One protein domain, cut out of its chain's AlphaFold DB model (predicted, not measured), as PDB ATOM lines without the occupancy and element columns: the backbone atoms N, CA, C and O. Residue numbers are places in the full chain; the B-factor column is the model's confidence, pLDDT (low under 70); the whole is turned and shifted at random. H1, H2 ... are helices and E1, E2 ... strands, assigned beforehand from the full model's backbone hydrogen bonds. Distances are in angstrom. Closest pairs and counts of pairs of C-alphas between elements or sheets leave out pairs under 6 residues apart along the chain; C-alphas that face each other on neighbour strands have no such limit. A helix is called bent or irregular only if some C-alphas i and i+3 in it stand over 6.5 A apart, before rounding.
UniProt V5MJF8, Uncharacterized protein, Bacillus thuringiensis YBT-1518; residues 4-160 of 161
ATOM      1  N   ASN A   4      -0.736 -23.922 -60.972       90.19
ATOM      2  CA  ASN A   4      -0.944 -25.312 -60.558       90.19
ATOM      3  C   ASN A   4       0.406 -25.993 -60.340       90.19
ATOM      4  O   ASN A   4       1.212 -26.053 -61.259       90.19
ATOM      5  N   ILE A   5       0.658 -26.527 -59.150       91.62
ATOM      6  CA  ILE A   5       1.917 -27.228 -58.866       91.62
ATOM      7  C   ILE A   5       1.718 -28.732 -58.744       91.62
ATOM      8  O   ILE A   5       2.632 -29.489 -59.045       91.62
ATOM      9  N   PHE A   6       0.526 -29.194 -58.387       91.44
ATOM     10  CA  PHE A   6       0.218 -30.615 -58.335       91.44
ATOM     11  C   PHE A   6      -1.192 -30.851 -58.858       91.44
ATOM     12  O   PHE A   6      -2.112 -30.127 -58.479       91.44
ATOM     13  N   LYS A   7      -1.358 -31.855 -59.717       91.19
ATOM     14  CA  LYS A   7      -2.667 -32.350 -60.135       91.19
ATOM     15  C   LYS A   7      -2.628 -33.867 -60.223       91.19
ATOM     16  O   LYS A   7      -1.740 -34.417 -60.877       91.19
ATOM     17  N   ASP A   8      -3.603 -34.506 -59.592       89.44
ATOM     18  CA  ASP A   8      -3.814 -35.945 -59.671       89.44
ATOM     19  C   ASP A   8      -5.289 -36.233 -59.952       89.44
ATOM     20  O   ASP A   8      -6.154 -36.056 -59.091       89.44
ATOM     21  N   SER A   9      -5.575 -36.653 -61.185       89.12
ATOM     22  CA  SER A   9      -6.902 -37.112 -61.601       89.12
ATOM     23  C   SER A   9      -7.280 -38.507 -61.089       89.12
ATOM     24  O   SER A   9      -8.431 -38.902 -61.251       89.12
ATOM     25  N   ASN A  10      -6.350 -39.248 -60.481       87.56
ATOM     26  CA  ASN A  10      -6.597 -40.560 -59.879       87.56
ATOM     27  C   ASN A  10      -6.604 -40.499 -58.343       87.56
ATOM     28  O   ASN A  10      -6.495 -41.541 -57.687       87.56
ATOM     29  N   TYR A  11      -6.725 -39.303 -57.762       85.56
ATOM     30  CA  TYR A  11      -6.701 -39.124 -56.318       85.56
ATOM     31  C   TYR A  11      -7.938 -39.770 -55.689       85.56
ATOM     32  O   TYR A  11      -9.072 -39.391 -55.991       85.56
ATOM     33  N   LYS A  12      -7.731 -40.773 -54.826       81.19
ATOM     34  CA  LYS A  12      -8.824 -41.545 -54.221       81.19
ATOM     35  C   LYS A  12      -9.137 -41.080 -52.809       81.19
ATOM     36  O   LYS A  12      -8.292 -41.157 -51.920       81.19
ATOM     37  N   ILE A  13     -10.390 -40.696 -52.592       76.12
ATOM     38  CA  ILE A  13     -10.947 -40.348 -51.285       76.12
ATOM     39  C   ILE A  13     -12.163 -41.247 -51.042       76.12
ATOM     40  O   ILE A  13     -13.076 -41.265 -51.852       76.12
ATOM     41  N   VAL A  14     -12.199 -41.992 -49.929       79.69
ATOM     42  CA  VAL A  14     -13.338 -42.878 -49.577       79.69
ATOM     43  C   VAL A  14     -13.728 -43.818 -50.741       79.69
ATOM     44  O   VAL A  14     -14.894 -44.026 -51.031       79.69
ATOM     45  N   MET A  15     -12.726 -44.394 -51.418       78.75
ATOM     46  CA  MET A  15     -12.874 -45.271 -52.597       78.75
ATOM     47  C   MET A  15     -13.423 -44.615 -53.879       78.75
ATOM     48  O   MET A  15     -13.413 -45.274 -54.919       78.75
ATOM     49  N   ASP A  16     -13.765 -43.329 -53.851       81.00
ATOM     50  CA  ASP A  16     -14.166 -42.552 -55.025       81.00
ATOM     51  C   ASP A  16     -12.967 -41.807 -55.628       81.00
ATOM     52  O   ASP A  16     -12.023 -41.434 -54.926       81.00
ATOM     53  N   THR A  17     -12.978 -41.630 -56.953       84.69
ATOM     54  CA  THR A  17     -11.885 -40.982 -57.697       84.69
ATOM     55  C   THR A  17     -12.224 -39.526 -57.976       84.69
ATOM     56  O   THR A  17     -13.277 -39.237 -58.536       84.69
ATOM     57  N   PHE A  18     -11.307 -38.623 -57.633       85.88
ATOM     58  CA  PHE A  18     -11.466 -37.183 -57.795       85.88
ATOM     59  C   PHE A  18     -10.278 -36.567 -58.526       85.88
ATOM     60  O   PHE A  18      -9.173 -37.111 -58.546       85.88
ATOM     61  N   ILE A  19     -10.501 -35.373 -59.075       88.62
ATOM     62  CA  ILE A  19      -9.423 -34.507 -59.541       88.62
ATOM     63  C   ILE A  19      -9.011 -33.626 -58.374       88.62
ATOM     64  O   ILE A  19      -9.740 -32.707 -58.003       88.62
ATOM     65  N   PHE A  20      -7.830 -33.890 -57.826       88.69
ATOM     66  CA  PHE A  20      -7.206 -33.026 -56.832       88.69
ATOM     67  C   PHE A  20      -6.208 -32.091 -57.506       88.69
ATOM     68  O   PHE A  20      -5.350 -32.540 -58.266       88.69
ATOM     69  N   THR A  21      -6.301 -30.796 -57.209       91.31
ATOM     70  CA  THR A  21      -5.350 -29.779 -57.665       91.31
ATOM     71  C   THR A  21      -4.838 -28.967 -56.482       91.31
ATOM     72  O   THR A  21      -5.614 -28.506 -55.646       91.31
ATOM     73  N   ARG A  22      -3.521 -28.761 -56.427       92.06
ATOM     74  CA  ARG A  22      -2.870 -27.808 -55.527       92.06
ATOM     75  C   ARG A  22      -2.242 -26.697 -56.346       92.06
ATOM     76  O   ARG A  22      -1.411 -26.962 -57.222       92.06
ATOM     77  N   SER A  23      -2.586 -25.466 -56.002       93.75
ATOM     78  CA  SER A  23      -2.154 -24.290 -56.749       93.75
ATOM     79  C   SER A  23      -1.603 -23.226 -55.821       93.75
ATOM     80  O   SER A  23      -2.125 -23.006 -54.729       93.75
ATOM     81  N   ILE A  24      -0.559 -22.546 -56.278       94.69
ATOM     82  CA  ILE A  24      -0.070 -21.311 -55.675       94.69
ATOM     83  C   ILE A  24      -0.961 -20.187 -56.181       94.69
ATOM     84  O   ILE A  24      -1.062 -19.981 -57.386       94.69
ATOM     85  N   THR A  25      -1.629 -19.474 -55.285       94.94
ATOM     86  CA  THR A  25      -2.538 -18.375 -55.637       94.94
ATOM     87  C   THR A  25      -1.824 -17.030 -55.639       94.94
ATOM     88  O   THR A  25      -2.111 -16.187 -56.491       94.94
ATOM     89  N   ASN A  26      -0.884 -16.851 -54.712       94.75
ATOM     90  CA  ASN A  26      -0.086 -15.644 -54.561       94.75
ATOM     91  C   ASN A  26       1.283 -15.979 -53.958       94.75
ATOM     92  O   ASN A  26       1.404 -16.914 -53.168       94.75
ATOM     93  N   VAL A  27       2.296 -15.190 -54.296       95.00
ATOM     94  CA  VAL A  27       3.615 -15.243 -53.666       95.00
ATOM     95  C   VAL A  27       3.967 -13.824 -53.253       95.00
ATOM     96  O   VAL A  27       3.897 -12.916 -54.073       95.00
ATOM     97  N   GLU A  28       4.309 -13.627 -51.986       94.56
ATOM     98  CA  GLU A  28       4.650 -12.312 -51.449       94.56
ATOM     99  C   GLU A  28       5.926 -12.375 -50.618       94.56
ATOM    100  O   GLU A  28       6.154 -13.325 -49.869       94.56
ATOM    101  N   MET A  29       6.748 -11.336 -50.734       95.44
ATOM    102  CA  MET A  29       7.924 -11.142 -49.899       95.44
ATOM    103  C   MET A  29       7.727  -9.889 -49.049       95.44
ATOM    104  O   MET A  29       7.394  -8.825 -49.568       95.44
ATOM    105  N   LYS A  30       7.929 -10.008 -47.737       95.88
ATOM    106  CA  LYS A  30       7.770  -8.906 -46.782       95.88
ATOM    107  C   LYS A  30       8.789  -8.975 -45.648       95.88
ATOM    108  O   LYS A  30       9.530  -9.947 -45.514       95.88
ATOM    109  N   ASP A  31       8.842  -7.925 -44.841       96.81
ATOM    110  CA  ASP A  31       9.595  -7.932 -43.589       96.81
ATOM    111  C   ASP A  31       8.909  -8.793 -42.524       96.81
ATOM    112  O   ASP A  31       7.684  -8.934 -42.514       96.81
ATOM    113  N   PHE A  32       9.708  -9.361 -41.622       95.88
ATOM    114  CA  PHE A  32       9.182 -10.012 -40.427       95.88
ATOM    115  C   PHE A  32       8.637  -8.971 -39.443       95.88
ATOM    116  O   PHE A  32       9.306  -7.999 -39.094       95.88
ATOM    117  N   ASP A  33       7.439  -9.236 -38.945       94.00
ATOM    118  CA  ASP A  33       6.827  -8.578 -37.793       94.00
ATOM    119  C   ASP A  33       6.774  -9.550 -36.596       94.00
ATOM    120  O   ASP A  33       7.255 -10.681 -36.670       94.00
ATOM    121  N   GLU A  34       6.240  -9.114 -35.454       90.62
ATOM    122  CA  GLU A  34       6.136  -9.971 -34.260       90.62
ATOM    123  C   GLU A  34       5.283 -11.221 -34.495       90.62
ATOM    124  O   GLU A  34       5.663 -12.314 -34.078       90.62
ATOM    125  N   SER A  35       4.153 -11.079 -35.187       92.69
ATOM    126  CA  SER A  35       3.220 -12.184 -35.402       92.69
ATOM    127  C   SER A  35       3.795 -13.235 -36.348       92.69
ATOM    128  O   SER A  35       3.685 -14.431 -36.087       92.69
ATOM    129  N   SER A  36       4.420 -12.798 -37.435       93.25
ATOM    130  CA  SER A  36       5.036 -13.676 -38.425       93.25
ATOM    131  C   SER A  36       6.324 -14.321 -37.925       93.25
ATOM    132  O   SER A  36       6.631 -15.440 -38.327       93.25
ATOM    133  N   GLU A  37       7.056 -13.671 -37.018       91.06
ATOM    134  CA  GLU A  37       8.178 -14.304 -36.331       91.06
ATOM    135  C   GLU A  37       7.711 -15.473 -35.451       91.06
ATOM    136  O   GLU A  37       8.318 -16.545 -35.496       91.06
ATOM    137  N   LEU A  38       6.631 -15.289 -34.687       89.69
ATOM    138  CA  LEU A  38       6.055 -16.351 -33.858       89.69
ATOM    139  C   LEU A  38       5.545 -17.521 -34.714       89.69
ATOM    140  O   LEU A  38       5.978 -18.651 -34.498       89.69
ATOM    141  N   ASP A  39       4.733 -17.251 -35.745       90.12
ATOM    142  CA  ASP A  39       4.238 -18.287 -36.675       90.12
ATOM    143  C   ASP A  39       5.392 -19.051 -37.345       90.12
ATOM    144  O   ASP A  39       5.358 -20.275 -37.477       90.12
ATOM    145  N   PHE A  40       6.461 -18.352 -37.732       91.00
ATOM    146  CA  PHE A  40       7.623 -18.994 -38.333       91.00
ATOM    147  C   PHE A  40       8.374 -19.888 -37.337       91.00
ATOM    148  O   PHE A  40       8.780 -21.003 -37.681       91.00
ATOM    149  N   ARG A  41       8.557 -19.426 -36.095       88.25
ATOM    150  CA  ARG A  41       9.205 -20.209 -35.034       88.25
ATOM    151  C   ARG A  41       8.396 -21.448 -34.677       88.25
ATOM    152  O   ARG A  41       9.006 -22.498 -34.506       88.25
ATOM    153  N   ASP A  42       7.070 -21.368 -34.655       85.69
ATOM    154  CA  ASP A  42       6.210 -22.529 -34.399       85.69
ATOM    155  C   ASP A  42       6.386 -23.619 -35.469       85.69
ATOM    156  O   ASP A  42       6.414 -24.808 -35.153       85.69
ATOM    157  N   ARG A  43       6.593 -23.223 -36.732       85.62
ATOM    158  CA  ARG A  43       6.784 -24.153 -37.861       85.62
ATOM    159  C   ARG A  43       8.199 -24.734 -37.952       85.62
ATOM    160  O   ARG A  43       8.359 -25.886 -38.343       85.62
ATOM    161  N   TYR A  44       9.231 -23.964 -37.592       83.94
ATOM    162  CA  TYR A  44      10.645 -24.331 -37.799       83.94
ATOM    163  C   TYR A  44      11.484 -24.415 -36.512       83.94
ATOM    164  O   TYR A  44      12.717 -24.346 -36.563       83.94
ATOM    165  N   ASN A  45      10.827 -24.576 -35.360       72.19
ATOM    166  CA  ASN A  45      11.386 -24.402 -34.015       72.19
ATOM    167  C   ASN A  45      12.767 -25.056 -33.803       72.19
ATOM    168  O   ASN A  45      13.690 -24.421 -33.293       72.19
ATOM    169  N   SER A  46      12.946 -26.301 -34.255       68.69
ATOM    170  CA  SER A  46      14.164 -27.089 -34.011       68.69
ATOM    171  C   SER A  46      15.442 -26.476 -34.595       68.69
ATOM    172  O   SER A  46      16.510 -26.645 -34.012       68.69
ATOM    173  N   TYR A  47      15.375 -25.748 -35.713       68.12
ATOM    174  CA  TYR A  47      16.559 -25.109 -36.297       68.12
ATOM    175  C   TYR A  47      16.714 -23.657 -35.827       68.12
ATOM    176  O   TYR A  47      17.823 -23.211 -35.527       68.12
ATOM    177  N   VAL A  48      15.605 -22.920 -35.731       66.62
ATOM    178  CA  VAL A  48      15.616 -21.479 -35.424       66.62
ATOM    179  C   VAL A  48      16.017 -21.217 -33.972       66.62
ATOM    180  O   VAL A  48      16.840 -20.337 -33.711       66.62
ATOM    181  N   SER A  49      15.483 -21.998 -33.030       64.31
ATOM    182  CA  SER A  49      15.756 -21.823 -31.599       64.31
ATOM    183  C   SER A  49      17.180 -22.241 -31.225       64.31
ATOM    184  O   SER A  49      17.804 -21.606 -30.381       64.31
ATOM    185  N   ASN A  50      17.747 -23.232 -31.917       66.56
ATOM    186  CA  ASN A  50      19.100 -23.727 -31.648       66.56
ATOM    187  C   ASN A  50      20.218 -22.800 -32.152       66.56
ATOM    188  O   ASN A  50      21.344 -22.887 -31.667       66.56
ATOM    189  N   LYS A  51      19.940 -21.925 -33.129       73.94
ATOM    190  CA  LYS A  51      20.960 -21.064 -33.760       73.94
ATOM    191  C   LYS A  51      20.847 -19.572 -33.419       73.94
ATOM    192  O   LYS A  51      21.579 -18.780 -34.004       73.94
ATOM    193  N   ASN A  52      19.968 -19.188 -32.487       73.06
ATOM    194  CA  ASN A  52      19.751 -17.797 -32.056       73.06
ATOM    195  C   ASN A  52      19.577 -16.805 -33.230       73.06
ATOM    196  O   ASN A  52      20.173 -15.728 -33.264       73.06
ATOM    197  N   ILE A  53      18.797 -17.207 -34.238       82.00
ATOM    198  CA  ILE A  53      18.618 -16.444 -35.479       82.00
ATOM    199  C   ILE A  53      17.742 -15.209 -35.221       82.00
ATOM    200  O   ILE A  53      16.648 -15.327 -34.657       82.00
ATOM    201  N   ASN A  54      18.195 -14.039 -35.687       87.06
ATOM    202  CA  ASN A  54      17.427 -12.795 -35.664       87.06
ATOM    203  C   ASN A  54      16.666 -12.600 -36.988       87.06
ATOM    204  O   ASN A  54      17.162 -11.992 -37.937       87.06
ATOM    205  N   LEU A  55      15.440 -13.131 -37.043       89.94
ATOM    206  CA  LEU A  55      14.611 -13.140 -38.254       89.94
ATOM    207  C   LEU A  55      14.303 -11.726 -38.770       89.94
ATOM    208  O   LEU A  55      14.447 -11.472 -39.961       89.94
ATOM    209  N   LYS A  56      13.970 -10.786 -37.880       90.94
ATOM    210  CA  LYS A  56      13.624  -9.400 -38.245       90.94
ATOM    211  C   LYS A  56      14.772  -8.619 -38.870       90.94
ATOM    212  O   LYS A  56      14.542  -7.765 -39.719       90.94
ATOM    213  N   LYS A  57      16.000  -8.869 -38.421       91.00
ATOM    214  CA  LYS A  57      17.167  -8.109 -38.877       91.00
ATOM    215  C   LYS A  57      17.789  -8.698 -40.137       91.00
ATOM    216  O   LYS A  57      18.210  -7.950 -41.019       91.00
ATOM    217  N   ASP A  58      17.863 -10.023 -40.209       92.94
ATOM    218  CA  ASP A  58      18.749 -10.700 -41.156       92.94
ATOM    219  C   ASP A  58      17.996 -11.367 -42.321       92.94
ATOM    220  O   ASP A  58      18.630 -11.787 -43.294       92.94
ATOM    221  N   PHE A  59      16.660 -11.425 -42.267       95.06
ATOM    222  CA  PHE A  59      15.835 -12.160 -43.227       95.06
ATOM    223  C   PHE A  59      14.633 -11.353 -43.730       95.06
ATOM    224  O   PHE A  59      14.052 -10.542 -43.010       95.06
ATOM    225  N   LYS A  60      14.210 -11.656 -44.960       96.19
ATOM    226  CA  LYS A  60      12.861 -11.384 -45.466       96.19
ATOM    227  C   LYS A  60      12.006 -12.639 -45.334       96.19
ATOM    228  O   LYS A  60      12.500 -13.759 -45.477       96.19
ATOM    229  N   LEU A  61      10.716 -12.451 -45.102       96.69
ATOM    230  CA  LEU A  61       9.722 -13.509 -45.107       96.69
ATOM    231  C   LEU A  61       9.127 -13.648 -46.507       96.69
ATOM    232  O   LEU A  61       8.529 -12.707 -47.024       96.69
ATOM    233  N   LEU A  62       9.247 -14.834 -47.090       97.06
ATOM    234  CA  LEU A  62       8.520 -15.252 -48.281       97.06
ATOM    235  C   LEU A  62       7.295 -16.064 -47.857       97.06
ATOM    236  O   LEU A  62       7.429 -17.061 -47.148       97.06
ATOM    237  N   ILE A  63       6.117 -15.665 -48.325       96.12
ATOM    238  CA  ILE A  63       4.856 -16.377 -48.123       96.12
ATOM    239  C   ILE A  63       4.336 -16.834 -49.481       96.12
ATOM    240  O   ILE A  63       4.107 -16.038 -50.388       96.12
ATOM    241  N   ILE A  64       4.128 -18.138 -49.609       95.94
ATOM    242  CA  ILE A  64       3.540 -18.780 -50.779       95.94
ATOM    243  C   ILE A  64       2.127 -19.189 -50.377       95.94
ATOM    244  O   ILE A  64       1.935 -20.154 -49.636       95.94
ATOM    245  N   HIS A  65       1.139 -18.432 -50.838       95.50
ATOM    246  CA  HIS A  65      -0.275 -18.702 -50.605       95.50
ATOM    247  C   HIS A  65      -0.756 -19.794 -51.538       95.50
ATOM    248  O   HIS A  65      -0.451 -19.794 -52.732       95.50
ATOM    249  N   MET A  66      -1.514 -20.734 -50.988       94.69
ATOM    250  CA  MET A  66      -1.893 -21.950 -51.683       94.69
ATOM    251  C   MET A  66      -3.351 -22.302 -51.448       94.69
ATOM    252  O   MET A  66      -3.938 -21.989 -50.409       94.69
ATOM    253  N   LYS A  67      -3.914 -23.002 -52.427       93.50
ATOM    254  CA  LYS A  67      -5.265 -23.539 -52.374       93.50
ATOM    255  C   LYS A  67      -5.280 -24.987 -52.849       93.50
ATOM    256  O   LYS A  67      -4.538 -25.362 -53.759       93.50
ATOM    257  N   HIS A  68      -6.138 -25.774 -52.223       90.19
ATOM    258  CA  HIS A  68      -6.571 -27.073 -52.692       90.19
ATOM    259  C   HIS A  68      -7.939 -26.968 -53.348       90.19
ATOM    260  O   HIS A  68      -8.851 -26.328 -52.825       90.19
ATOM    261  N   GLU A  69      -8.079 -27.632 -54.485       88.50
ATOM    262  CA  GLU A  69      -9.333 -27.736 -55.212       88.50
ATOM    263  C   GLU A  69      -9.606 -29.203 -55.519       88.50
ATOM    264  O   GLU A  69      -8.731 -29.934 -55.990       88.50
ATOM    265  N   ILE A  70     -10.833 -29.621 -55.228       86.00
ATOM    266  CA  ILE A  70     -11.372 -30.920 -55.606       86.00
ATOM    267  C   ILE A  70     -12.588 -30.629 -56.472       86.00
ATOM    268  O   ILE A  70     -13.380 -29.741 -56.155       86.00
ATOM    269  N   ASN A  71     -12.733 -31.359 -57.573       80.25
ATOM    270  CA  ASN A  71     -13.857 -31.196 -58.496       80.25
ATOM    271  C   ASN A  71     -15.233 -31.502 -57.867       80.25
ATOM    272  O   ASN A  71     -16.251 -31.164 -58.464       80.25
ATOM    273  N   GLU A  72     -15.277 -32.105 -56.676       72.88
ATOM    274  CA  GLU A  72     -16.504 -32.476 -55.970       72.88
ATOM    275  C   GLU A  72     -16.379 -32.278 -54.449       72.88
ATOM    276  O   GLU A  72     -15.282 -32.167 -53.893       72.88
ATOM    277  N   LYS A  73     -17.519 -32.258 -53.745       65.56
ATOM    278  CA  LYS A  73     -17.561 -32.197 -52.275       65.56
ATOM    279  C   LYS A  73     -17.155 -33.549 -51.679       65.56
ATOM    280  O   LYS A  73     -18.010 -34.386 -51.392       65.56
ATOM    281  N   ALA A  74     -15.861 -33.750 -51.448       62.06
ATOM    282  CA  ALA A  74     -15.384 -34.863 -50.633       62.06
ATOM    283  C   ALA A  74     -16.009 -34.780 -49.224       62.06
ATOM    284  O   ALA A  74     -15.895 -33.761 -48.544       62.06
ATOM    285  N   LYS A  75     -16.695 -35.843 -48.775       57.66
ATOM    286  CA  LYS A  75     -17.502 -35.833 -47.533       57.66
ATOM    287  C   LYS A  75     -16.701 -35.604 -46.246       57.66
ATOM    288  O   LYS A  75     -17.287 -35.165 -45.266       57.66
ATOM    289  N   SER A  76     -15.411 -35.930 -46.241       58.53
ATOM    290  CA  SER A  76     -14.410 -35.611 -45.214       58.53
ATOM    291  C   SER A  76     -13.236 -36.552 -45.459       58.53
ATOM    292  O   SER A  76     -13.307 -37.740 -45.149       58.53
ATOM    293  N   SER A  77     -12.167 -36.059 -46.071       62.31
ATOM    294  CA  SER A  77     -10.882 -36.752 -46.044       62.31
ATOM    295  C   SER A  77      -9.781 -35.717 -46.031       62.31
ATOM    296  O   SER A  77      -9.862 -34.742 -46.781       62.31
ATOM    297  N   PRO A  78      -8.771 -35.898 -45.174       67.31
ATOM    298  CA  PRO A  78      -7.702 -34.934 -45.073       67.31
ATOM    299  C   PRO A  78      -6.881 -34.989 -46.368       67.31
ATOM    300  O   PRO A  78      -6.476 -36.061 -46.823       67.31
ATOM    301  N   LEU A  79      -6.705 -33.822 -46.973       73.50
ATOM    302  CA  LEU A  79      -5.891 -33.578 -48.153       73.50
ATOM    303  C   LEU A  79      -4.420 -33.660 -47.775       73.50
ATOM    304  O   LEU A  79      -4.057 -33.483 -46.613       73.50
ATOM    305  N   GLU A  80      -3.561 -33.876 -48.760       76.06
ATOM    306  CA  GLU A  80      -2.125 -33.693 -48.561       76.06
ATOM    307  C   GLU A  80      -1.831 -32.272 -48.058       76.06
ATOM    308  O   GLU A  80      -2.510 -31.318 -48.444       76.06
ATOM    309  N   GLY A  81      -0.839 -32.121 -47.181       82.38
ATOM    310  CA  GLY A  81      -0.433 -30.829 -46.641       82.38
ATOM    311  C   GLY A  81       0.010 -29.839 -47.720       82.38
ATOM    312  O   GLY A  81       0.272 -30.190 -48.874       82.38
ATOM    313  N   PHE A  82       0.115 -28.567 -47.338       89.75
ATOM    314  CA  PHE A  82       0.640 -27.537 -48.231       89.75
ATOM    315  C   PHE A  82       2.155 -27.702 -48.371       89.75
ATOM    316  O   PHE A  82       2.921 -27.190 -47.561       89.75
ATOM    317  N   VAL A  83       2.569 -28.436 -49.404       91.62
ATOM    318  CA  VAL A  83       3.979 -28.623 -49.772       91.62
ATOM    319  C   VAL A  83       4.231 -28.262 -51.231       91.62
ATOM    320  O   VAL A  83       3.317 -28.296 -52.065       91.62
ATOM    321  N   LEU A  84       5.486 -27.962 -51.547       92.75
ATOM    322  CA  LEU A  84       5.988 -27.920 -52.915       92.75
ATOM    323  C   LEU A  84       6.436 -29.319 -53.354       92.75
ATOM    324  O   LEU A  84       6.784 -30.163 -52.532       92.75
ATOM    325  N   ASN A  85       6.488 -29.569 -54.662       92.00
ATOM    326  CA  ASN A  85       7.074 -30.816 -55.150       92.00
ATOM    327  C   ASN A  85       8.588 -30.823 -54.928       92.00
ATOM    328  O   ASN A  85       9.254 -29.797 -55.099       92.00
ATOM    329  N   LYS A  86       9.143 -32.001 -54.636       90.12
ATOM    330  CA  LYS A  86      10.591 -32.210 -54.538       90.12
ATOM    331  C   LYS A  86      11.320 -31.668 -55.775       90.12
ATOM    332  O   LYS A  86      10.906 -31.920 -56.903       90.12
ATOM    333  N   GLY A  87      12.411 -30.936 -55.541       89.75
ATOM    334  CA  GLY A  87      13.161 -30.214 -56.575       89.75
ATOM    335  C   GLY A  87      12.691 -28.771 -56.800       89.75
ATOM    336  O   GLY A  87      13.327 -28.045 -57.561       89.75
ATOM    337  N   SER A  88      11.611 -28.339 -56.142       93.56
ATOM    338  CA  SER A  88      11.235 -26.922 -56.054       93.56
ATOM    339  C   SER A  88      12.055 -26.218 -54.974       93.56
ATOM    340  O   SER A  88      12.369 -26.816 -53.946       93.56
ATOM    341  N   GLY A  89      12.366 -24.941 -55.176       94.25
ATOM    342  CA  GLY A  89      13.175 -24.169 -54.239       94.25
ATOM    343  C   GLY A  89      13.597 -22.812 -54.788       94.25
ATOM    344  O   GLY A  89      13.245 -22.427 -55.901       94.25
ATOM    345  N   LEU A  90      14.358 -22.075 -53.986       95.62
ATOM    346  CA  LEU A  90      14.892 -20.764 -54.350       95.62
ATOM    347  C   LEU A  90      16.142 -20.898 -55.217       95.62
ATOM    348  O   LEU A  90      17.058 -21.658 -54.883       95.62
ATOM    349  N   VAL A  91      16.188 -20.111 -56.288       95.75
ATOM    350  CA  VAL A  91      17.303 -20.069 -57.235       95.75
ATOM    351  C   VAL A  91      17.694 -18.630 -57.571       95.75
ATOM    352  O   VAL A  91      16.876 -17.716 -57.481       95.75
ATOM    353  N   ILE A  92      18.954 -18.441 -57.963       93.88
ATOM    354  CA  ILE A  92      19.441 -17.229 -58.635       93.88
ATOM    355  C   ILE A  92      20.129 -17.692 -59.920       93.88
ATOM    356  O   ILE A  92      21.178 -18.341 -59.861       93.88
ATOM    357  N   GLY A  93      19.517 -17.405 -61.074       87.69
ATOM    358  CA  GLY A  93      19.883 -18.066 -62.330       87.69
ATOM    359  C   GLY A  93      19.734 -19.587 -62.195       87.69
ATOM    360  O   GLY A  93      18.719 -20.070 -61.699       87.69
ATOM    361  N   ASP A  94      20.778 -20.337 -62.547       84.94
ATOM    362  CA  ASP A  94      20.780 -21.805 -62.442       84.94
ATOM    363  C   ASP A  94      21.192 -22.333 -61.054       84.94
ATOM    364  O   ASP A  94      21.164 -23.540 -60.806       84.94
ATOM    365  N   LYS A  95      21.591 -21.452 -60.127       90.94
ATOM    366  CA  LYS A  95      22.127 -21.857 -58.823       90.94
ATOM    367  C   LYS A  95      21.016 -22.039 -57.792       90.94
ATOM    368  O   LYS A  95      20.353 -21.076 -57.416       90.94
ATOM    369  N   GLU A  96      20.893 -23.249 -57.247       92.44
ATOM    370  CA  GLU A  96      20.036 -23.530 -56.090       92.44
ATOM    371  C   GLU A  96      20.635 -22.969 -54.798       92.44
ATOM    372  O   GLU A  96      21.752 -23.321 -54.412       92.44
ATOM    373  N   LEU A  97      19.883 -22.123 -54.092       91.94
ATOM    374  CA  LEU A  97      20.388 -21.448 -52.892       91.94
ATOM    375  C   LEU A  97      20.525 -22.377 -51.682       91.94
ATOM    376  O   LEU A  97      21.398 -22.152 -50.845       91.94
ATOM    377  N   ALA A  98      19.719 -23.440 -51.605       85.44
ATOM    378  CA  ALA A  98      19.831 -24.442 -50.546       85.44
ATOM    379  C   ALA A  98      21.209 -25.115 -50.524       85.44
ATOM    380  O   ALA A  98      21.759 -25.323 -49.451       85.44
ATOM    381  N   SER A  99      21.821 -25.349 -51.691       83.75
ATOM    382  CA  SER A  99      23.145 -25.984 -51.787       83.75
ATOM    383  C   SER A  99      24.267 -25.214 -51.074       83.75
ATOM    384  O   SER A  99      25.283 -25.796 -50.707       83.75
ATOM    385  N   GLY A 100      24.095 -23.901 -50.887       85.50
ATOM    386  CA  GLY A 100      25.077 -23.026 -50.249       85.50
ATOM    387  C   GLY A 100      24.657 -22.497 -48.878       85.50
ATOM    388  O   GLY A 100      25.419 -21.751 -48.268       85.50
ATOM    389  N   ASN A 101      23.458 -22.829 -48.393       88.25
ATOM    390  CA  ASN A 101      22.921 -22.282 -47.153       88.25
ATOM    391  C   ASN A 101      22.101 -23.337 -46.401       88.25
ATOM    392  O   ASN A 101      20.954 -23.617 -46.744       88.25
ATOM    393  N   GLN A 102      22.675 -23.850 -45.310       87.19
ATOM    394  CA  GLN A 102      22.079 -24.909 -44.486       87.19
ATOM    395  C   GLN A 102      20.682 -24.550 -43.949       87.19
ATOM    396  O   GLN A 102      19.837 -25.420 -43.759       87.19
ATOM    397  N   PHE A 103      20.411 -23.267 -43.687       88.31
ATOM    398  CA  PHE A 103      19.097 -22.856 -43.198       88.31
ATOM    399  C   PHE A 103      18.042 -22.876 -44.306       88.31
ATOM    400  O   PHE A 103      16.907 -23.284 -44.063       88.31
ATOM    401  N   LEU A 104      18.403 -22.474 -45.527       90.75
ATOM    402  CA  LEU A 104      17.524 -22.619 -46.687       90.75
ATOM    403  C   LEU A 104      17.319 -24.090 -47.053       90.75
ATOM    404  O   LEU A 104      16.197 -24.475 -47.366       90.75
ATOM    405  N   GLU A 105      18.363 -24.915 -46.968       90.81
ATOM    406  CA  GLU A 105      18.278 -26.364 -47.175       90.81
ATOM    407  C   GLU A 105      17.300 -27.025 -46.199       90.81
ATOM    408  O   GLU A 105      16.412 -27.773 -46.617       90.81
ATOM    409  N   TYR A 106      17.413 -26.701 -44.908       89.19
ATOM    410  CA  TYR A 106      16.511 -27.203 -43.876       89.19
ATOM    411  C   TYR A 106      15.050 -26.851 -44.181       89.19
ATOM    412  O   TYR A 106      14.186 -27.730 -44.209       89.19
ATOM    413  N   GLN A 107      14.775 -25.576 -44.471       90.62
ATOM    414  CA  GLN A 107      13.422 -25.123 -44.780       90.62
ATOM    415  C   GLN A 107      12.877 -25.768 -46.060       90.62
ATOM    416  O   GLN A 107      11.750 -26.252 -46.062       90.62
ATOM    417  N   GLN A 108      13.673 -25.829 -47.135       90.44
ATOM    418  CA  GLN A 108      13.262 -26.441 -48.405       90.44
ATOM    419  C   GLN A 108      12.991 -27.940 -48.269       90.44
ATOM    420  O   GLN A 108      12.026 -28.442 -48.844       90.44
ATOM    421  N   THR A 109      13.784 -28.645 -47.462       88.44
ATOM    422  CA  THR A 109      13.533 -30.055 -47.141       88.44
ATOM    423  C   THR A 109      12.192 -30.213 -46.432       88.44
ATOM    424  O   THR A 109      11.388 -31.058 -46.826       88.44
ATOM    425  N   TYR A 110      11.913 -29.362 -45.445       86.75
ATOM    426  CA  TYR A 110      10.660 -29.393 -44.694       86.75
ATOM    427  C   TYR A 110       9.439 -29.169 -45.599       86.75
ATOM    428  O   TYR A 110       8.487 -29.943 -45.566       86.75
ATOM    429  N   ILE A 111       9.492 -28.165 -46.481       87.88
ATOM    430  CA  ILE A 111       8.354 -27.785 -47.336       87.88
ATOM    431  C   ILE A 111       8.197 -28.639 -48.600       87.88
ATOM    432  O   ILE A 111       7.304 -28.364 -49.397       87.88
ATOM    433  N   THR A 112       9.064 -29.630 -48.821       88.12
ATOM    434  CA  THR A 112       8.976 -30.580 -49.950       88.12
ATOM    435  C   THR A 112       8.771 -32.028 -49.505       88.12
ATOM    436  O   THR A 112       8.725 -32.932 -50.342       88.12
ATOM    437  N   THR A 113       8.645 -32.260 -48.196       81.75
ATOM    438  CA  THR A 113       8.542 -33.594 -47.606       81.75
ATOM    439  C   THR A 113       7.168 -33.790 -46.969       81.75
ATOM    440  O   THR A 113       6.902 -33.282 -45.881       81.75
ATOM    441  N   ASP A 114       6.305 -34.574 -47.623       66.44
ATOM    442  CA  ASP A 114       4.893 -34.753 -47.236       66.44
ATOM    443  C   ASP A 114       4.700 -35.159 -45.761       66.44
ATOM    444  O   ASP A 114       3.858 -34.592 -45.066       66.44
ATOM    445  N   TYR A 115       5.511 -36.086 -45.227       63.97
ATOM    446  CA  TYR A 115       5.356 -36.547 -43.836       63.97
ATOM    447  C   TYR A 115       5.722 -35.489 -42.784       63.97
ATOM    448  O   TYR A 115       5.321 -35.630 -41.630       63.97
ATOM    449  N   MET A 116       6.478 -34.451 -43.153       60.25
ATOM    450  CA  MET A 116       6.837 -33.365 -42.236       60.25
ATOM    451  C   MET A 116       5.712 -32.337 -42.095       60.25
ATOM    452  O   MET A 116       5.572 -31.737 -41.033       60.25
ATOM    453  N   VAL A 117       4.894 -32.163 -43.139       69.44
ATOM    454  CA  VAL A 117       3.774 -31.205 -43.154       69.44
ATOM    455  C   VAL A 117       2.439 -31.881 -42.818       69.44
ATOM    456  O   VAL A 117       1.530 -31.235 -42.299       69.44
ATOM    457  N   GLY A 118       2.333 -33.195 -43.037       71.88
ATOM    458  CA  GLY A 118       1.161 -33.993 -42.689       71.88
ATOM    459  C   GLY A 118      -0.029 -33.746 -43.615       71.88
ATOM    460  O   GLY A 118       0.110 -33.194 -44.703       71.88
ATOM    461  N   ARG A 119      -1.221 -34.174 -43.188       80.44
ATOM    462  CA  ARG A 119      -2.475 -33.960 -43.929       80.44
ATOM    463  C   ARG A 119      -3.287 -32.809 -43.332       80.44
ATOM    464  O   ARG A 119      -3.193 -32.532 -42.140       80.44
ATOM    465  N   THR A 120      -4.131 -32.168 -44.136       79.88
ATOM    466  CA  THR A 120      -4.946 -31.011 -43.740       79.88
ATOM    467  C   THR A 120      -6.384 -31.125 -44.234       79.88
ATOM    468  O   THR A 120      -6.643 -31.646 -45.310       79.88
ATOM    469  N   ILE A 121      -7.339 -30.597 -43.469       79.50
ATOM    470  CA  ILE A 121      -8.731 -30.419 -43.923       79.50
ATOM    471  C   ILE A 121      -8.985 -29.016 -44.490       79.50
ATOM    472  O   ILE A 121     -10.098 -28.706 -44.901       79.50
ATOM    473  N   LYS A 122      -7.972 -28.140 -44.466       85.06
ATOM    474  CA  LYS A 122      -8.097 -26.763 -44.946       85.06
ATOM    475  C   LYS A 122      -7.980 -26.714 -46.467       85.06
ATOM    476  O   LYS A 122      -7.065 -27.295 -47.049       85.06
ATOM    477  N   GLU A 123      -8.869 -25.945 -47.085       86.94
ATOM    478  CA  GLU A 123      -8.845 -25.660 -48.523       86.94
ATOM    479  C   GLU A 123      -7.785 -24.620 -48.893       86.94
ATOM    480  O   GLU A 123      -7.328 -24.582 -50.029       86.94
ATOM    481  N   SER A 124      -7.366 -23.781 -47.945       91.69
ATOM    482  CA  SER A 124      -6.333 -22.768 -48.145       91.69
ATOM    483  C   SER A 124      -5.299 -22.784 -47.025       91.69
ATOM    484  O   SER A 124      -5.561 -23.197 -45.890       91.69
ATOM    485  N   GLY A 125      -4.095 -22.347 -47.366       92.06
ATOM    486  CA  GLY A 125      -2.973 -22.287 -46.448       92.06
ATOM    487  C   GLY A 125      -1.772 -21.627 -47.095       92.06
ATOM    488  O   GLY A 125      -1.860 -21.069 -48.190       92.06
ATOM    489  N   ASN A 126      -0.647 -21.672 -46.396       93.69
ATOM    490  CA  ASN A 126       0.575 -21.060 -46.869       93.69
ATOM    491  C   ASN A 126       1.810 -21.878 -46.504       93.69
ATOM    492  O   ASN A 126       1.861 -22.560 -45.479       93.69
ATOM    493  N   ILE A 127       2.820 -21.737 -47.349       93.19
ATOM    494  CA  ILE A 127       4.195 -22.106 -47.048       93.19
ATOM    495  C   ILE A 127       4.946 -20.817 -46.745       93.19
ATOM    496  O   ILE A 127       4.757 -19.809 -47.425       93.19
ATOM    497  N   VAL A 128       5.792 -20.849 -45.722       93.94
ATOM    498  CA  VAL A 128       6.577 -19.692 -45.297       93.94
ATOM    499  C   VAL A 128       8.055 -20.041 -45.302       93.94
ATOM    500  O   VAL A 128       8.430 -21.123 -44.857       93.94
ATOM    501  N   LEU A 129       8.887 -19.144 -45.822       94.94
ATOM    502  CA  LEU A 129      10.339 -19.290 -45.893       94.94
ATOM    503  C   LEU A 129      11.013 -17.996 -45.421       94.94
ATOM    504  O   LEU A 129      10.618 -16.906 -45.817       94.94
ATOM    505  N   ALA A 130      12.057 -18.111 -44.611       94.69
ATOM    506  CA  ALA A 130      12.955 -17.026 -44.254       94.69
ATOM    507  C   ALA A 130      14.125 -17.001 -45.244       94.69
ATOM    508  O   ALA A 130      14.953 -17.918 -45.271       94.69
ATOM    509  N   ILE A 131      14.194 -15.941 -46.047       95.00
ATOM    510  CA  ILE A 131      15.235 -15.715 -47.049       95.00
ATOM    511  C   ILE A 131      16.263 -14.738 -46.477       95.00
ATOM    512  O   ILE A 131      15.890 -13.611 -46.154       95.00
ATOM    513  N   PRO A 132      17.548 -15.121 -46.360       94.12
ATOM    514  CA  PRO A 132      18.604 -14.195 -45.973       94.12
ATOM    515  C   PRO A 132      18.576 -12.912 -46.810       94.12
ATOM    516  O   PRO A 132      18.449 -12.963 -48.037       94.12
ATOM    517  N   ASN A 133      18.755 -11.763 -46.160       93.69
ATOM    518  CA  ASN A 133      18.716 -10.450 -46.808       93.69
ATOM    519  C   ASN A 133      19.733 -10.299 -47.953       93.69
ATOM    520  O   ASN A 133      19.510  -9.505 -48.865       93.69
ATOM    521  N   GLU A 134      20.835 -11.054 -47.925       92.50
ATOM    522  CA  GLU A 134      21.812 -11.125 -49.020       92.50
ATOM    523  C   GLU A 134      21.211 -11.671 -50.326       92.50
ATOM    524  O   GLU A 134      21.513 -11.154 -51.399       92.50
ATOM    525  N   TYR A 135      20.312 -12.656 -50.242       94.06
ATOM    526  CA  TYR A 135      19.633 -13.226 -51.407       94.06
ATOM    527  C   TYR A 135      18.368 -12.450 -51.752       94.06
ATOM    528  O   TYR A 135      18.100 -12.228 -52.927       94.06
ATOM    529  N   ALA A 136      17.621 -11.989 -50.743       93.12
ATOM    530  CA  ALA A 136      16.361 -11.267 -50.934       93.12
ATOM    531  C   ALA A 136      16.516  -9.942 -51.702       93.12
ATOM    532  O   ALA A 136      15.559  -9.451 -52.282       93.12
ATOM    533  N   LYS A 137      17.719  -9.352 -51.714       92.06
ATOM    534  CA  LYS A 137      18.033  -8.135 -52.485       92.06
ATOM    535  C   LYS A 137      18.440  -8.418 -53.935       92.06
ATOM    536  O   LYS A 137      18.693  -7.478 -54.691       92.06
ATOM    537  N   ASN A 138      18.589  -9.684 -54.320       93.81
ATOM    538  CA  ASN A 138      19.035 -10.050 -55.654       93.81
ATOM    539  C   ASN A 138      17.862  -9.997 -56.644       93.81
ATOM    540  O   ASN A 138      16.895 -10.739 -56.502       93.81
ATOM    541  N   LYS A 139      17.991  -9.172 -57.690       92.00
ATOM    542  CA  LYS A 139      16.966  -8.982 -58.733       92.00
ATOM    543  C   LYS A 139      16.656 -10.232 -59.562       92.00
ATOM    544  O   LYS A 139      15.660 -10.257 -60.263       92.00
ATOM    545  N   SER A 140      17.523 -11.238 -59.521       94.31
ATOM    546  CA  SER A 140      17.345 -12.514 -60.218       94.31
ATOM    547  C   SER A 140      16.900 -13.633 -59.276       94.31
ATOM    548  O   SER A 140      16.988 -14.804 -59.643       94.31
ATOM    549  N   LEU A 141      16.475 -13.296 -58.054       96.50
ATOM    550  CA  LEU A 141      15.901 -14.256 -57.122       96.50
ATOM    551  C   LEU A 141      14.566 -14.773 -57.664       96.50
ATOM    552  O   LEU A 141      13.641 -14.004 -57.914       96.50
ATOM    553  N   GLN A 142      14.466 -16.091 -57.801       96.50
ATOM    554  CA  GLN A 142      13.277 -16.760 -58.308       96.50
ATOM    555  C   GLN A 142      12.893 -17.942 -57.420       96.50
ATOM    556  O   GLN A 142      13.738 -18.605 -56.810       96.50
ATOM    557  N   LEU A 143      11.600 -18.249 -57.402       95.38
ATOM    558  CA  LEU A 143      11.075 -19.515 -56.910       95.38
ATOM    559  C   LEU A 143      10.933 -20.479 -58.091       95.38
ATOM    560  O   LEU A 143      10.036 -20.332 -58.924       95.38
ATOM    561  N   LYS A 144      11.812 -21.480 -58.151       95.62
ATOM    562  CA  LYS A 144      11.704 -22.604 -59.079       95.62
ATOM    563  C   LYS A 144      10.677 -23.595 -58.546       95.62
ATOM    564  O   LYS A 144      10.775 -24.059 -57.411       95.62
ATOM    565  N   LEU A 145       9.728 -23.963 -59.388       94.25
ATOM    566  CA  LEU A 145       8.657 -24.900 -59.097       94.25
ATOM    567  C   LEU A 145       8.744 -26.084 -60.044       94.25
ATOM    568  O   LEU A 145       8.697 -25.927 -61.262       94.25
ATOM    569  N   VAL A 146       8.802 -27.279 -59.472       94.56
ATOM    570  CA  VAL A 146       8.479 -28.501 -60.198       94.56
ATOM    571  C   VAL A 146       6.962 -28.632 -60.178       94.56
ATOM    572  O   VAL A 146       6.365 -28.742 -59.110       94.56
ATOM    573  N   GLN A 147       6.322 -28.611 -61.338       94.06
ATOM    574  CA  GLN A 147       4.913 -28.952 -61.494       94.06
ATOM    575  C   GLN A 147       4.788 -30.440 -61.802       94.06
ATOM    576  O   GLN A 147       5.487 -30.941 -62.680       94.06
ATOM    577  N   LYS A 148       3.884 -31.133 -61.107       92.94
ATOM    578  CA  LYS A 148       3.554 -32.540 -61.356       92.94
ATOM    579  C   LYS A 148       2.072 -32.647 -61.695       92.94
ATOM    580  O   LYS A 148       1.229 -32.690 -60.804       92.94
ATOM    581  N   ILE A 149       1.764 -32.634 -62.987       91.06
ATOM    582  CA  ILE A 149       0.393 -32.618 -63.511       91.06
ATOM    583  C   ILE A 149       0.123 -33.971 -64.164       91.06
ATOM    584  O   ILE A 149       0.730 -34.286 -65.187       91.06
ATOM    585  N   ASP A 150      -0.747 -34.782 -63.560       89.31
ATOM    586  CA  ASP A 150      -1.126 -36.117 -64.048       89.31
ATOM    587  C   ASP A 150       0.103 -36.989 -64.394       89.31
ATOM    588  O   ASP A 150       0.181 -37.646 -65.432       89.31
ATOM    589  N   GLY A 151       1.121 -36.938 -63.526       86.25
ATOM    590  CA  GLY A 151       2.377 -37.682 -63.667       86.25
ATOM    591  C   GLY A 151       3.440 -37.041 -64.567       86.25
ATOM    592  O   GLY A 151       4.570 -37.527 -64.590       86.25
ATOM    593  N   LYS A 152       3.136 -35.942 -65.269       90.56
ATOM    594  CA  LYS A 152       4.110 -35.210 -66.094       90.56
ATOM    595  C   LYS A 152       4.796 -34.114 -65.288       90.56
ATOM    596  O   LYS A 152       4.127 -33.338 -64.605       90.56
ATOM    597  N   ASN A 153       6.118 -34.028 -65.426       92.62
ATOM    598  CA  ASN A 153       6.928 -33.006 -64.775       92.62
ATOM    599  C   ASN A 153       7.172 -31.818 -65.712       92.62
ATOM    600  O   ASN A 153       7.570 -32.006 -66.862       92.62
ATOM    601  N   GLN A 154       6.976 -30.605 -65.201       93.38
ATOM    602  CA  GLN A 154       7.326 -29.348 -65.867       93.38
ATOM    603  C   GLN A 154       8.008 -28.406 -64.872       93.38
ATOM    604  O   GLN A 154       7.824 -28.543 -63.665       93.38
ATOM    605  N   LEU A 155       8.811 -27.466 -65.372       93.94
ATOM    606  CA  LEU A 155       9.460 -26.447 -64.549       93.94
ATOM    607  C   LEU A 155       8.820 -25.089 -64.805       93.94
ATOM    608  O   LEU A 155       8.614 -24.699 -65.952       93.94
ATOM    609  N   VAL A 156       8.545 -24.371 -63.724       93.06
ATOM    610  CA  VAL A 156       8.052 -22.995 -63.750       93.06
ATOM    611  C   VAL A 156       8.902 -22.154 -62.814       93.06
ATOM    612  O   VAL A 156       9.324 -22.624 -61.762       93.06
ATOM    613  N   TYR A 157       9.150 -20.909 -63.199       93.94
ATOM    614  CA  TYR A 157       9.930 -19.958 -62.421       93.94
ATOM    615  C   TYR A 157       9.045 -18.755 -62.111       93.94
ATOM    616  O   TYR A 157       8.436 -18.186 -63.016       93.94
ATOM    617  N   ILE A 158       8.952 -18.399 -60.833       92.94
ATOM    618  CA  ILE A 158       8.250 -17.202 -60.367       92.94
ATOM    619  C   ILE A 158       9.302 -16.183 -59.938       92.94
ATOM    620  O   ILE A 158      10.139 -16.496 -59.091       92.94
ATOM    621  N   ASP A 159       9.259 -14.988 -60.525       93.12
ATOM    622  CA  ASP A 159      10.066 -13.850 -60.074       93.12
ATOM    623  C   ASP A 159       9.580 -13.375 -58.696       93.12
ATOM    624  O   ASP A 159       8.373 -13.323 -58.450       93.12
ATOM    625  N   LEU A 160      10.520 -13.098 -57.792       92.69
ATOM    626  CA  LEU A 160      10.249 -12.693 -56.413       92.69
ATOM    627  C   LEU A 160      10.514 -11.199 -56.148       92.69
ATOM    628  O   LEU A 160      10.392 -10.783 -54.993       92.69
TER     629      LEU A 160
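This is residues 4 to 160 of the 161 residues of an uncharacterized protein of Bacillus thuringiensis YBT-1518 (UniProt V5MJF8). One long, strongly twisted sheet makes the body, with the long strands E2, E3 and E5 side by side and E1 joining E2 to a second group, E6, E7 and short E4. Two helices cover part of one face near E5: H1 crosses over this edge strand, and H3 is on the same face; short H2 and H5 sit at one end of the long strands. The printed part has 157 residues, with five named helices and seven named strands in the order E1 E2 H1 H2 E3 E4 H3 H4 E5 H5 E6 E7, and its class is mixed. The branched sheet is mostly antiparallel, with E1 and E6 parallel. The whole is compact, with a radius of gyration of the C-alphas of 16.2 A, yet elongated, spanning 49 by 32 by 22 A.

E1, residues 4 to 13, bends by 77 degrees at residue 10 and forms an antiparallel hairpin with E2, residues 16 to 31; N 8 and O 20 are 2.9 A apart. On the other side of E2 is antiparallel E3, residues 59 to 70, with N 25 and O 65 at 2.8 A. E5, residues 124 to 132, is an edge strand antiparallel to E3, with N 62 and O 129 at 2.8 A. E6, residues 141 to 149, is parallel to E1, with N 7 and O 148 at 2.9 A. E4, residues 89 to 92, lies on the same side of E6 as E1, antiparallel to E6, with N 91 and O 142 at 2.9 A. E7, residues 152 to 159, lies on the other side and forms a hairpin with E6; N 145 and O 156 are 2.8 A apart. H1, residues 34 to 48, is on the sheet at a height of 9.6 A and runs across the strands, at 73 degrees to E5 on the local plane; the closest C-alphas, of Phe 40 and Val 128, are 7.1 A apart. H3, residues 102 to 110, is on the same face at a height of 8.1 A. H1, with residues 44 to 47 alone, and H3 only just touch, with 3 pairs of C-alphas within 8 A, the closest those of Tyr 44 and Gln 107 at 7.6 A, about perpendicular at 86 degrees. H2, residues 55 to 58, only grazes the sheet; H5, residues 133 to 136, is on it at 6.3 A, over none of its strands; H4, residues 114 to 117, is not on it. Every O i to N i+4 pair is within hydrogen-bond range in H3 and 9 of 11 in H1; H2, H4 and H5 are too short for one.

E1 begins at C-alpha 4 (-0.944, -25.312, -60.558). E2 is 43.5 A long, E3 35.3 A, E5 26.5 A, E6 24.9 A and E7 23.0 A. H1, 15.0 A long, is irregular: C-alphas 43 and 46 are 8.8 A apart. E7 ends at C-alpha 159 (10.066, -13.850, -60.074).

The C-alphas farthest apart, of Met 15 and Lys 57, are 49.7 A apart. The printed part has no cut; the link from E3 to E4 is long, with 18 residues. The mean pLDDT of the printed part is 87.3, with residues 46 to 50, 73 to 78 and 114 to 117 under 70.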